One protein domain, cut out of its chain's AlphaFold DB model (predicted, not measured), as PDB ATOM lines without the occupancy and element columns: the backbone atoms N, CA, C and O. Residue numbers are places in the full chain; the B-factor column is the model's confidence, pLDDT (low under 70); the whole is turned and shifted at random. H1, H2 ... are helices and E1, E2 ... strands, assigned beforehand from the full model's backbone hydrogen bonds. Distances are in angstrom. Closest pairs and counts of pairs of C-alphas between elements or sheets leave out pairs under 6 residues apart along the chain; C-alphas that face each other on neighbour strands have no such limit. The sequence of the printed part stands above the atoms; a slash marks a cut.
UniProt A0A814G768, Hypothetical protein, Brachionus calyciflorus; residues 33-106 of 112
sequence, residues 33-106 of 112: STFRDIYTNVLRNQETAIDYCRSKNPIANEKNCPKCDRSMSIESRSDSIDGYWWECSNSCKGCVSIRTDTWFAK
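AT A GLANCE: This is residues 33 to 106 of the 112 residues of the protein "Hypothetical protein" of Brachionus calyciflorus (UniProt A0A814G768). A small three-stranded sheet, E1 to E3, fills one part of an elongated shape; H2 grazes it and H1 makes the far end. The 74 printed residues run H1, H2, E1, E2, E3, a mixed class with 31 residues in named elements, under half. The sheet, order E1, E2, E3, is antiparallel. The whole is only just compact, close to loose, with a radius of gyration of the C-alphas of 13.3 A and spans of 43 by 22 by 21 A.

IN THESE COORDINATES: H1, residues 33 to 41, begins at C-alpha 33 (23.143, 49.957, -17.414) and is 11.7 A long. H2, residues 46 to 56, is 15.4 A long. E1 is residues 73 to 76, 10.0 A; E2 84 to 87, 9.3 A; E3 95 to 97, 7.0 A, ending at C-alpha 97 (26.970, 47.603, -48.031).

HOW THE PARTS SIT: H1 and H2, a helical hairpin, only just touch, with 3 pairs of C-alphas within 8 A, the closest Asn 41 and Thr 48 at 5.7 A; they run opposite ways at a steep tilt of 39 degrees. In both, every O i to N i+4 pair is within hydrogen-bond range. H2 only grazes the sheet, with residues 46 to 50. E1, E2 and E3 form a meander, each strand the antiparallel neighbour of the one before: N 75 and O 85 are 2.9 A apart, N 86 and O 96 2.8 A.

THE WHOLE: The C-alphas of Ser 33 and Ser 91, the two farthest apart, are 44.4 A apart. The printed part has no cut; the link from H2 to E1, residues 57 to 72, is long. Residues 33 to 36 and 39 to 43 have pLDDT under 70.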
ATOM      1  N   SER A  33      21.829  50.023 -16.764       62.12
ATOM      2  CA  SER A  33      23.143  49.957 -17.414       62.12
ATOM      3  C   SER A  33      23.007  49.821 -18.935       62.12
ATOM      4  O   SER A  33      23.570  50.628 -19.666       62.12
ATOM      5  N   THR A  34      22.144  48.921 -19.421       69.69
ATOM      6  CA  THR A  34      21.906  48.703 -20.857       69.69
ATOM      7  C   THR A  34      21.301  49.941 -21.522       69.69
ATOM      8  O   THR A  34      21.737  50.326 -22.607       69.69
ATOM      9  N   PHE A  35      20.344  50.620 -20.874       69.25
ATOM     10  CA  PHE A  35      19.807  51.881 -21.405       69.25
ATOM     11  C   PHE A  35      20.873  52.983 -21.449       69.25
ATOM     12  O   PHE A  35      21.000  53.671 -22.463       69.25
ATOM     13  N   ARG A  36      21.664  53.144 -20.378       69.62
ATOM     14  CA  ARG A  36      22.759  54.122 -20.343       69.62
ATOM     15  C   ARG A  36      23.809  53.819 -21.408       69.62
ATOM     16  O   ARG A  36      24.262  54.756 -22.058       69.62
ATOM     17  N   ASP A  37      24.164  52.557 -21.619       70.81
ATOM     18  CA  ASP A  37      25.147  52.145 -22.621       70.81
ATOM     19  C   ASP A  37      24.668  52.441 -24.043       70.81
ATOM     20  O   ASP A  37      25.444  52.964 -24.842       70.81
ATOM     21  N   ILE A  38      23.394  52.183 -24.353       70.00
ATOM     22  CA  ILE A  38      22.792  52.557 -25.642       70.00
ATOM     23  C   ILE A  38      22.780  54.086 -25.792       70.00
ATOM     24  O   ILE A  38      23.265  54.617 -26.789       70.00
ATOM     25  N   TYR A  39      22.301  54.819 -24.786       69.56
ATOM     26  CA  TYR A  39      22.252  56.283 -24.837       69.56
ATOM     27  C   TYR A  39      23.648  56.919 -24.995       69.56
ATOM     28  O   TYR A  39      23.813  57.881 -25.738       69.56
ATOM     29  N   THR A  40      24.663  56.377 -24.318       69.00
ATOM     30  CA  THR A  40      26.021  56.949 -24.297       69.00
ATOM     31  C   THR A  40      26.836  56.584 -25.539       69.00
ATOM     32  O   THR A  40      27.627  57.409 -25.997       69.00
ATOM     33  N   ASN A  41      26.652  55.370 -26.076       63.78
ATOM     34  CA  ASN A  41      27.504  54.812 -27.135       63.78
ATOM     35  C   ASN A  41      26.805  54.631 -28.491       63.78
ATOM     36  O   ASN A  41      27.494  54.380 -29.467       63.78
ATOM     37  N   VAL A  42      25.475  54.726 -28.584       66.81
ATOM     38  CA  VAL A  42      24.742  54.597 -29.862       66.81
ATOM     39  C   VAL A  42      24.191  55.949 -30.301       66.81
ATOM     40  O   VAL A  42      24.416  56.374 -31.426       66.81
ATOM     41  N   LEU A  43      23.538  56.687 -29.397       67.62
ATOM     42  CA  LEU A  43      22.870  57.954 -29.739       67.62
ATOM     43  C   LEU A  43      23.818  59.163 -29.867       67.62
ATOM     44  O   LEU A  43      23.357  60.297 -29.992       67.62
ATOM     45  N   ARG A  44      25.139  58.955 -29.787       71.25
ATOM     46  CA  ARG A  44      26.125  60.046 -29.750       71.25
ATOM     47  C   ARG A  44      26.603  60.465 -31.139       71.25
ATOM     48  O   ARG A  44      26.718  61.662 -31.391       71.25
ATOM     49  N   ASN A  45      26.894  59.498 -32.009       77.06
ATOM     50  CA  ASN A  45      27.118  59.671 -33.446       77.06
ATOM     51  C   ASN A  45      27.051  58.307 -34.173       77.06
ATOM     52  O   ASN A  45      27.149  57.250 -33.547       77.06
ATOM     53  N   GLN A  46      26.928  58.341 -35.502       81.31
ATOM     54  CA  GLN A  46      26.753  57.153 -36.350       81.31
ATOM     55  C   GLN A  46      27.961  56.188 -36.330       81.31
ATOM     56  O   GLN A  46      27.779  54.977 -36.417       81.31
ATOM     57  N   GLU A  47      29.181  56.703 -36.137       83.31
ATOM     58  CA  GLU A  47      30.402  55.898 -35.968       83.31
ATOM     59  C   GLU A  47      30.306  55.011 -34.717       83.31
ATOM     60  O   GLU A  47      30.446  53.790 -34.787       83.31
ATOM     61  N   THR A  48      29.956  55.613 -33.575       83.62
ATOM     62  CA  THR A  48      29.793  54.901 -32.301       83.62
ATOM     63  C   THR A  48      28.625  53.908 -32.332       83.62
ATOM     64  O   THR A  48      28.748  52.813 -31.782       83.62
ATOM     65  N   ALA A  49      27.543  54.208 -33.064       83.88
ATOM     66  CA  ALA A  49      26.460  53.257 -33.319       83.88
ATOM     67  C   ALA A  49      26.935  52.018 -34.104       83.88
ATOM     68  O   ALA A  49      26.577  50.889 -33.754       83.88
ATOM     69  N   ILE A  50      27.781  52.205 -35.123       85.38
ATOM     70  CA  ILE A  50      28.377  51.110 -35.901       85.38
ATOM     71  C   ILE A  50      29.336  50.278 -35.050       85.38
ATOM     72  O   ILE A  50      29.226  49.052 -35.060       85.38
ATOM     73  N   ASP A  51      30.221  50.895 -34.270       85.00
ATOM     74  CA  ASP A  51      31.137  50.154 -33.394       85.00
ATOM     75  C   ASP A  51      30.400  49.417 -32.265       85.00
ATOM     76  O   ASP A  51      30.716  48.261 -31.959       85.00
ATOM     77  N   TYR A  52      29.345  50.015 -31.700       84.69
ATOM     78  CA  TYR A  52      28.461  49.314 -30.771       84.69
ATOM     79  C   TYR A  52      27.807  48.107 -31.448       84.69
ATOM     80  O   TYR A  52      27.830  47.010 -30.885       84.69
ATOM     81  N   CYS A  53      27.291  48.267 -32.671       85.75
ATOM     82  CA  CYS A  53      26.769  47.149 -33.446       85.75
ATOM     83  C   CYS A  53      27.850  46.070 -33.628       85.75
ATOM     84  O   CYS A  53      27.644  44.946 -33.184       85.75
ATOM     85  N   ARG A  54      29.035  46.388 -34.154       85.81
ATOM     86  CA  ARG A  54      30.168  45.445 -34.275       85.81
ATOM     87  C   ARG A  54      30.420  44.651 -32.984       85.81
ATOM     88  O   ARG A  54      30.464  43.420 -33.020       85.81
ATOM     89  N   SER A  55      30.427  45.319 -31.826       84.56
ATOM     90  CA  SER A  55      30.597  44.675 -30.510       84.56
ATOM     91  C   SER A  55      29.491  43.674 -30.122       84.56
ATOM     92  O   SER A  55      29.732  42.764 -29.327       84.56
ATOM     93  N   LYS A  56      28.272  43.825 -30.662       84.62
ATOM     94  CA  LYS A  56      27.099  42.971 -30.385       84.62
ATOM     95  C   LYS A  56      26.759  41.993 -31.524       84.62
ATOM     96  O   LYS A  56      25.826  41.208 -31.378       84.62
ATOM     97  N   ASN A  57      27.491  42.025 -32.641       84.19
ATOM     98  CA  ASN A  57      27.303  41.193 -33.839       84.19
ATOM     99  C   ASN A  57      25.953  41.285 -34.631       84.19
ATOM    100  O   ASN A  57      25.629  40.309 -35.312       84.19
ATOM    101  N   PRO A  58      25.147  42.378 -34.663       84.44
ATOM    102  CA  PRO A  58      24.073  42.520 -35.647       84.44
ATOM    103  C   PRO A  58      24.591  43.019 -37.014       84.44
ATOM    104  O   PRO A  58      23.829  43.000 -37.982       84.44
ATOM    105  N   ILE A  59      25.871  43.417 -37.105       89.19
ATOM    106  CA  ILE A  59      26.661  43.599 -38.333       89.19
ATOM    107  C   ILE A  59      27.978  42.818 -38.241       89.19
ATOM    108  O   ILE A  59      28.395  42.428 -37.151       89.19
ATOM    109  N   ALA A  60      28.614  42.565 -39.387       88.75
ATOM    110  CA  ALA A  60      29.873  41.827 -39.448       88.75
ATOM    111  C   ALA A  60      31.032  42.615 -38.806       88.75
ATOM    112  O   ALA A  60      31.095  43.838 -38.919       88.75
ATOM    113  N   ASN A  61      31.968  41.909 -38.167       89.50
ATOM    114  CA  ASN A  61      33.185  42.513 -37.612       89.50
ATOM    115  C   ASN A  61      34.312  42.666 -38.641       89.50
ATOM    116  O   ASN A  61      35.132  43.578 -38.524       89.50
ATOM    117  N   GLU A  62      34.301  41.811 -39.658       91.00
ATOM    118  CA  GLU A  62      35.233  41.753 -40.778       91.00
ATOM    119  C   GLU A  62      34.469  41.346 -42.046       91.00
ATOM    120  O   GLU A  62      33.422  40.693 -41.968       91.00
ATOM    121  N   LYS A  63      34.971  41.727 -43.223       92.31
ATOM    122  CA  LYS A  63      34.423  41.270 -44.504       92.31
ATOM    123  C   LYS A  63      35.527  41.175 -45.553       92.31
ATOM    124  O   LYS A  63      36.391  42.049 -45.627       92.31
ATOM    125  N   ASN A  64      35.476  40.131 -46.376       94.06
ATOM    126  CA  ASN A  64      36.358  39.977 -47.529       94.06
ATOM    127  C   ASN A  64      35.712  40.559 -48.788       94.06
ATOM    128  O   ASN A  64      34.498  40.494 -48.990       94.06
ATOM    129  N   CYS A  65      36.548  41.108 -49.664       94.62
ATOM    130  CA  CYS A  65      36.126  41.662 -50.938       94.62
ATOM    131  C   CYS A  65      35.680  40.550 -51.900       94.62
ATOM    132  O   CYS A  65      36.513  39.727 -52.285       94.62
ATOM    133  N   PRO A  66      34.439  40.569 -52.425       92.25
ATOM    134  CA  PRO A  66      33.938  39.516 -53.316       92.25
ATOM    135  C   PRO A  66      34.657  39.447 -54.678       92.25
ATOM    136  O   PRO A  66      34.390  38.544 -55.463       92.25
ATOM    137  N   LYS A  67      35.556  40.398 -54.984       93.94
ATOM    138  CA  LYS A  67      36.364  40.424 -56.216       93.94
ATOM    139  C   LYS A  67      37.777  39.848 -56.054       93.94
ATOM    140  O   LYS A  67      38.372  39.456 -57.052       93.94
ATOM    141  N   CYS A  68      38.360  39.894 -54.854       94.06
ATOM    142  CA  CYS A  68      39.780  39.563 -54.641       94.06
ATOM    143  C   CYS A  68      40.088  38.855 -53.312       94.06
ATOM    144  O   CYS A  68      41.259  38.632 -53.017       94.06
ATOM    145  N   ASP A  69      39.058  38.553 -52.517       93.56
ATOM    146  CA  ASP A  69      39.099  37.853 -51.226       93.56
ATOM    147  C   ASP A  69      40.043  38.458 -50.164       93.56
ATOM    148  O   ASP A  69      40.446  37.813 -49.202       93.56
ATOM    149  N   ARG A  70      40.397  39.738 -50.319       93.44
ATOM    150  CA  ARG A  70      41.159  40.502 -49.320       93.44
ATOM    151  C   ARG A  70      40.219  41.216 -48.359       93.44
ATOM    152  O   ARG A  70      39.168  41.702 -48.783       93.44
ATOM    153  N   SER A  71      40.639  41.337 -47.105       93.31
ATOM    154  CA  SER A  71      39.931  42.081 -46.063       93.31
ATOM    155  C   SER A  71      39.613  43.517 -46.497       93.31
ATOM    156  O   SER A  71      40.399  44.168 -47.194       93.31
ATOM    157  N   MET A  72      38.443  43.995 -46.089       94.56
ATOM    158  CA  MET A  72      37.914  45.332 -46.359       94.56
ATOM    159  C   MET A  72      37.957  46.187 -45.084       94.56
ATOM    160  O   MET A  72      37.876  45.649 -43.979       94.56
ATOM    161  N   SER A  73      38.050  47.507 -45.232       92.94
ATOM    162  CA  SER A  73      37.802  48.473 -44.153       92.94
ATOM    163  C   SER A  73      36.356  48.972 -44.207       92.94
ATOM    164  O   SER A  73      35.676  48.803 -45.221       92.94
ATOM    165  N   ILE A  74      35.870  49.553 -43.108       92.19
ATOM    166  CA  ILE A  74      34.624  50.327 -43.105       92.19
ATOM    167  C   ILE A  74      35.000  51.783 -43.374       92.19
ATOM    168  O   ILE A  74      35.782  52.352 -42.621       92.19
ATOM    169  N   GLU A  75      34.427  52.370 -44.420       91.50
ATOM    170  CA  GLU A  75      34.658  53.758 -44.828       91.50
ATOM    171  C   GLU A  75      33.337  54.539 -44.824       91.50
ATOM    172  O   GLU A  75      32.264  53.978 -45.087       91.50
ATOM    173  N   SER A  76      33.405  55.838 -44.529       90.12
ATOM    174  CA  SER A  76      32.246  56.733 -44.580       90.12
ATOM    175  C   SER A  76      31.898  57.101 -46.026       90.12
ATOM    176  O   SER A  76      32.769  57.349 -46.862       90.12
ATOM    177  N   ARG A  77      30.603  57.118 -46.348       89.00
ATOM    178  CA  ARG A  77      30.112  57.309 -47.714       89.00
ATOM    179  C   ARG A  77      28.744  57.993 -47.727       89.00
ATOM    180  O   ARG A  77      27.753  57.443 -47.248       89.00
ATOM    181  N   SER A  78      28.687  59.192 -48.302       85.38
ATOM    182  CA  SER A  78      27.518  60.089 -48.260       85.38
ATOM    183  C   SER A  78      26.324  59.664 -49.124       85.38
ATOM    184  O   SER A  78      25.240  60.215 -48.963       85.38
ATOM    185  N   ASP A  79      26.500  58.699 -50.029       84.62
ATOM    186  CA  ASP A  79      25.430  58.075 -50.823       84.62
ATOM    187  C   ASP A  79      24.883  56.780 -50.177       84.62
ATOM    188  O   ASP A  79      24.051  56.087 -50.765       84.62
ATOM    189  N   SER A  80      25.348  56.439 -48.968       85.88
ATOM    190  CA  SER A  80      24.852  55.313 -48.173       85.88
ATOM    191  C   SER A  80      23.613  55.687 -47.368       85.88
ATOM    192  O   SER A  80      23.552  56.772 -46.800       85.88
ATOM    193  N   ILE A  81      22.674  54.744 -47.228       82.94
ATOM    194  CA  ILE A  81      21.551  54.866 -46.283       82.94
ATOM    195  C   ILE A  81      22.087  54.994 -44.853       82.94
ATOM    196  O   ILE A  81      21.713  55.911 -44.139       82.94
ATOM    197  N   ASP A  82      22.999  54.100 -44.464       85.44
ATOM    198  CA  ASP A  82      23.546  54.015 -43.105       85.44
ATOM    199  C   ASP A  82      24.911  54.725 -42.983       85.44
ATOM    200  O   ASP A  82      25.757  54.304 -42.201       85.44
ATOM    201  N   GLY A  83      25.196  55.716 -43.840       88.06
ATOM    202  CA  GLY A  83      26.430  56.524 -43.835       88.06
ATOM    203  C   GLY A  83      27.759  55.805 -44.142       88.06
ATOM    204  O   GLY A  83      28.762  56.477 -44.371       88.06
ATOM    205  N   TYR A  84      27.799  54.467 -44.167       90.75
ATOM    206  CA  TYR A  84      29.042  53.681 -44.213       90.75
ATOM    207  C   TYR A  84      28.962  52.447 -45.127       90.75
ATOM    208  O   TYR A  84      27.885  51.885 -45.356       90.75
ATOM    209  N   TRP A  85      30.115  52.022 -45.655       93.25
ATOM    210  CA  TRP A  85      30.287  50.859 -46.539       93.25
ATOM    211  C   TRP A  85      31.544  50.065 -46.183       93.25
ATOM    212  O   TRP A  85      32.508  50.617 -45.669       93.25
ATOM    213  N   TRP A  86      31.566  48.780 -46.541       94.19
ATOM    214  CA  TRP A  86      32.818  48.045 -46.682       94.19
ATOM    215  C   TRP A  86      33.498  48.452 -47.987       94.19
ATOM    216  O   TRP A  86      32.906  48.288 -49.060       94.19
ATOM    217  N   GLU A  87      34.748  48.901 -47.921       94.50
ATOM    218  CA  GLU A  87      35.571  49.220 -49.088       94.50
ATOM    219  C   GLU A  87      36.864  48.394 -49.115       94.50
ATOM    220  O   GLU A  87      37.514  48.130 -48.103       94.50
ATOM    221  N   CYS A  88      37.231  47.918 -50.303       94.62
ATOM    222  CA  CYS A  88      38.483  47.215 -50.513       94.62
ATOM    223  C   CYS A  88      39.567  48.202 -50.945       94.62
ATOM    224  O   CYS A  88      39.549  48.687 -52.075       94.62
ATOM    225  N   SER A  89      40.577  48.378 -50.092       88.44
ATOM    226  CA  SER A  89      41.777  49.204 -50.317       88.44
ATOM    227  C   SER A  89      42.663  48.781 -51.505       88.44
ATOM    228  O   SER A  89      43.676  49.415 -51.790       88.44
ATOM    229  N   ASN A  90      42.311  47.704 -52.214       87.69
ATOM    230  CA  ASN A  90      43.066  47.172 -53.345       87.69
ATOM    231  C   ASN A  90      42.486  47.645 -54.690       87.69
ATOM    232  O   ASN A  90      41.309  47.988 -54.805       87.69
ATOM    233  N   SER A  91      43.291  47.550 -55.753       87.25
ATOM    234  CA  SER A  91      42.982  48.010 -57.124       87.25
ATOM    235  C   SER A  91      41.630  47.568 -57.708       87.25
ATOM    236  O   SER A  91      41.110  48.229 -58.603       87.25
ATOM    237  N   CYS A  92      41.031  46.486 -57.201       90.69
ATOM    238  CA  CYS A  92      39.721  45.992 -57.626       90.69
ATOM    239  C   CYS A  92      38.532  46.919 -57.290       90.69
ATOM    240  O   CYS A  92      37.448  46.708 -57.850       90.69
ATOM    241  N   LYS A  93      38.710  47.890 -56.372       86.38
ATOM    242  CA  LYS A  93      37.673  48.825 -55.886       86.38
ATOM    243  C   LYS A  93      36.340  48.110 -55.630       86.38
ATOM    244  O   LYS A  93      35.325  48.335 -56.295       86.38
ATOM    245  N   GLY A  94      36.391  47.083 -54.786       90.25
ATOM    246  CA  GLY A  94      35.197  46.385 -54.319       90.25
ATOM    247  C   GLY A  94      34.533  47.201 -53.219       90.25
ATOM    248  O   GLY A  94      35.208  47.563 -52.263       90.25
ATOM    249  N   CYS A  95      33.235  47.459 -53.345       92.00
ATOM    250  CA  CYS A  95      32.428  48.101 -52.313       92.00
ATOM    251  C   CYS A  95      31.241  47.187 -51.999       92.00
ATOM    252  O   CYS A  95      30.629  46.644 -52.923       92.00
ATOM    253  N   VAL A  96      30.912  47.011 -50.722       92.56
ATOM    254  CA  VAL A  96      29.769  46.209 -50.262       92.56
ATOM    255  C   VAL A  96      29.055  46.961 -49.137       92.56
ATOM    256  O   VAL A  96      29.705  47.577 -48.300       92.56
ATOM    257  N   SER A  97      27.721  46.939 -49.104       90.94
ATOM    258  CA  SER A  97      26.970  47.603 -48.031       90.94
ATOM    259  C   SER A  97      27.315  46.986 -46.671       90.94
ATOM    260  O   SER A  97      27.442  45.767 -46.541       90.94
ATOM    261  N   ILE A  98      27.405  47.818 -45.629       91.62
ATOM    262  CA  ILE A  98      27.618  47.363 -44.245       91.62
ATOM    263  C   ILE A  98      26.522  46.392 -43.759       91.62
ATOM    264  O   ILE A  98      26.762  45.547 -42.896       91.62
ATOM    265  N   ARG A  99      25.336  46.452 -44.381       90.81
ATOM    266  CA  ARG A  99      24.177  45.586 -44.118       90.81
ATOM    267  C   ARG A  99      24.299  44.184 -44.725       90.81
ATOM    268  O   ARG A  99      23.523  43.303 -44.362       90.81
ATOM    269  N   THR A 100      25.182  43.964 -45.701       90.31
ATOM    270  CA  THR A 100      25.178  42.732 -46.509       90.31
ATOM    271  C   THR A 100      25.490  41.506 -45.648       90.31
ATOM    272  O   THR A 100      26.522  41.458 -44.979       90.31
ATOM    273  N   ASP A 101      24.594  40.516 -45.703       86.88
ATOM    274  CA  ASP A 101      24.574  39.281 -44.897       86.88
ATOM    275  C   ASP A 101      24.269  39.471 -43.398       86.88
ATOM    276  O   ASP A 101      24.377  38.525 -42.618       86.88
ATOM    277  N   THR A 102      23.834  40.663 -42.981       87.31
ATOM    278  CA  THR A 102      23.571  40.987 -41.571       87.31
ATOM    279  C   THR A 102      22.076  41.006 -41.229       87.31
ATOM    280  O   THR A 102      21.206  40.811 -42.087       87.31
ATOM    281  N   TRP A 103      21.744  41.240 -39.955       86.50
ATOM    282  CA  TRP A 103      20.351  41.387 -39.519       86.50
ATOM    283  C   TRP A 103      19.671  42.604 -40.174       86.50
ATOM    284  O   TRP A 103      18.511  42.522 -40.587       86.50
ATOM    285  N   PHE A 104      20.414  43.698 -40.375       86.25
ATOM    286  CA  PHE A 104      19.906  44.933 -40.981       86.25
ATOM    287  C   PHE A 104      19.514  44.784 -42.460       86.25
ATOM    288  O   PHE A 104      18.599  45.471 -42.916       86.25
ATOM    289  N   ALA A 105      20.106  43.854 -43.221       86.31
ATOM    290  CA  ALA A 105      19.608  43.539 -44.568       86.31
ATOM    291  C   ALA A 105      18.177  42.967 -44.562       86.31
ATOM    292  O   ALA A 105      17.468  43.087 -45.559       86.31
ATOM    293  N   LYS A 106      17.742  42.359 -43.450       83.25
ATOM    294  CA  LYS A 106      16.437  41.691 -43.327       83.25
ATOM    295  C   LYS A 106      15.389  42.553 -42.612       83.25
ATOM    296  O   LYS A 106      14.207  42.423 -42.913       83.25
TER     297      LYS A 106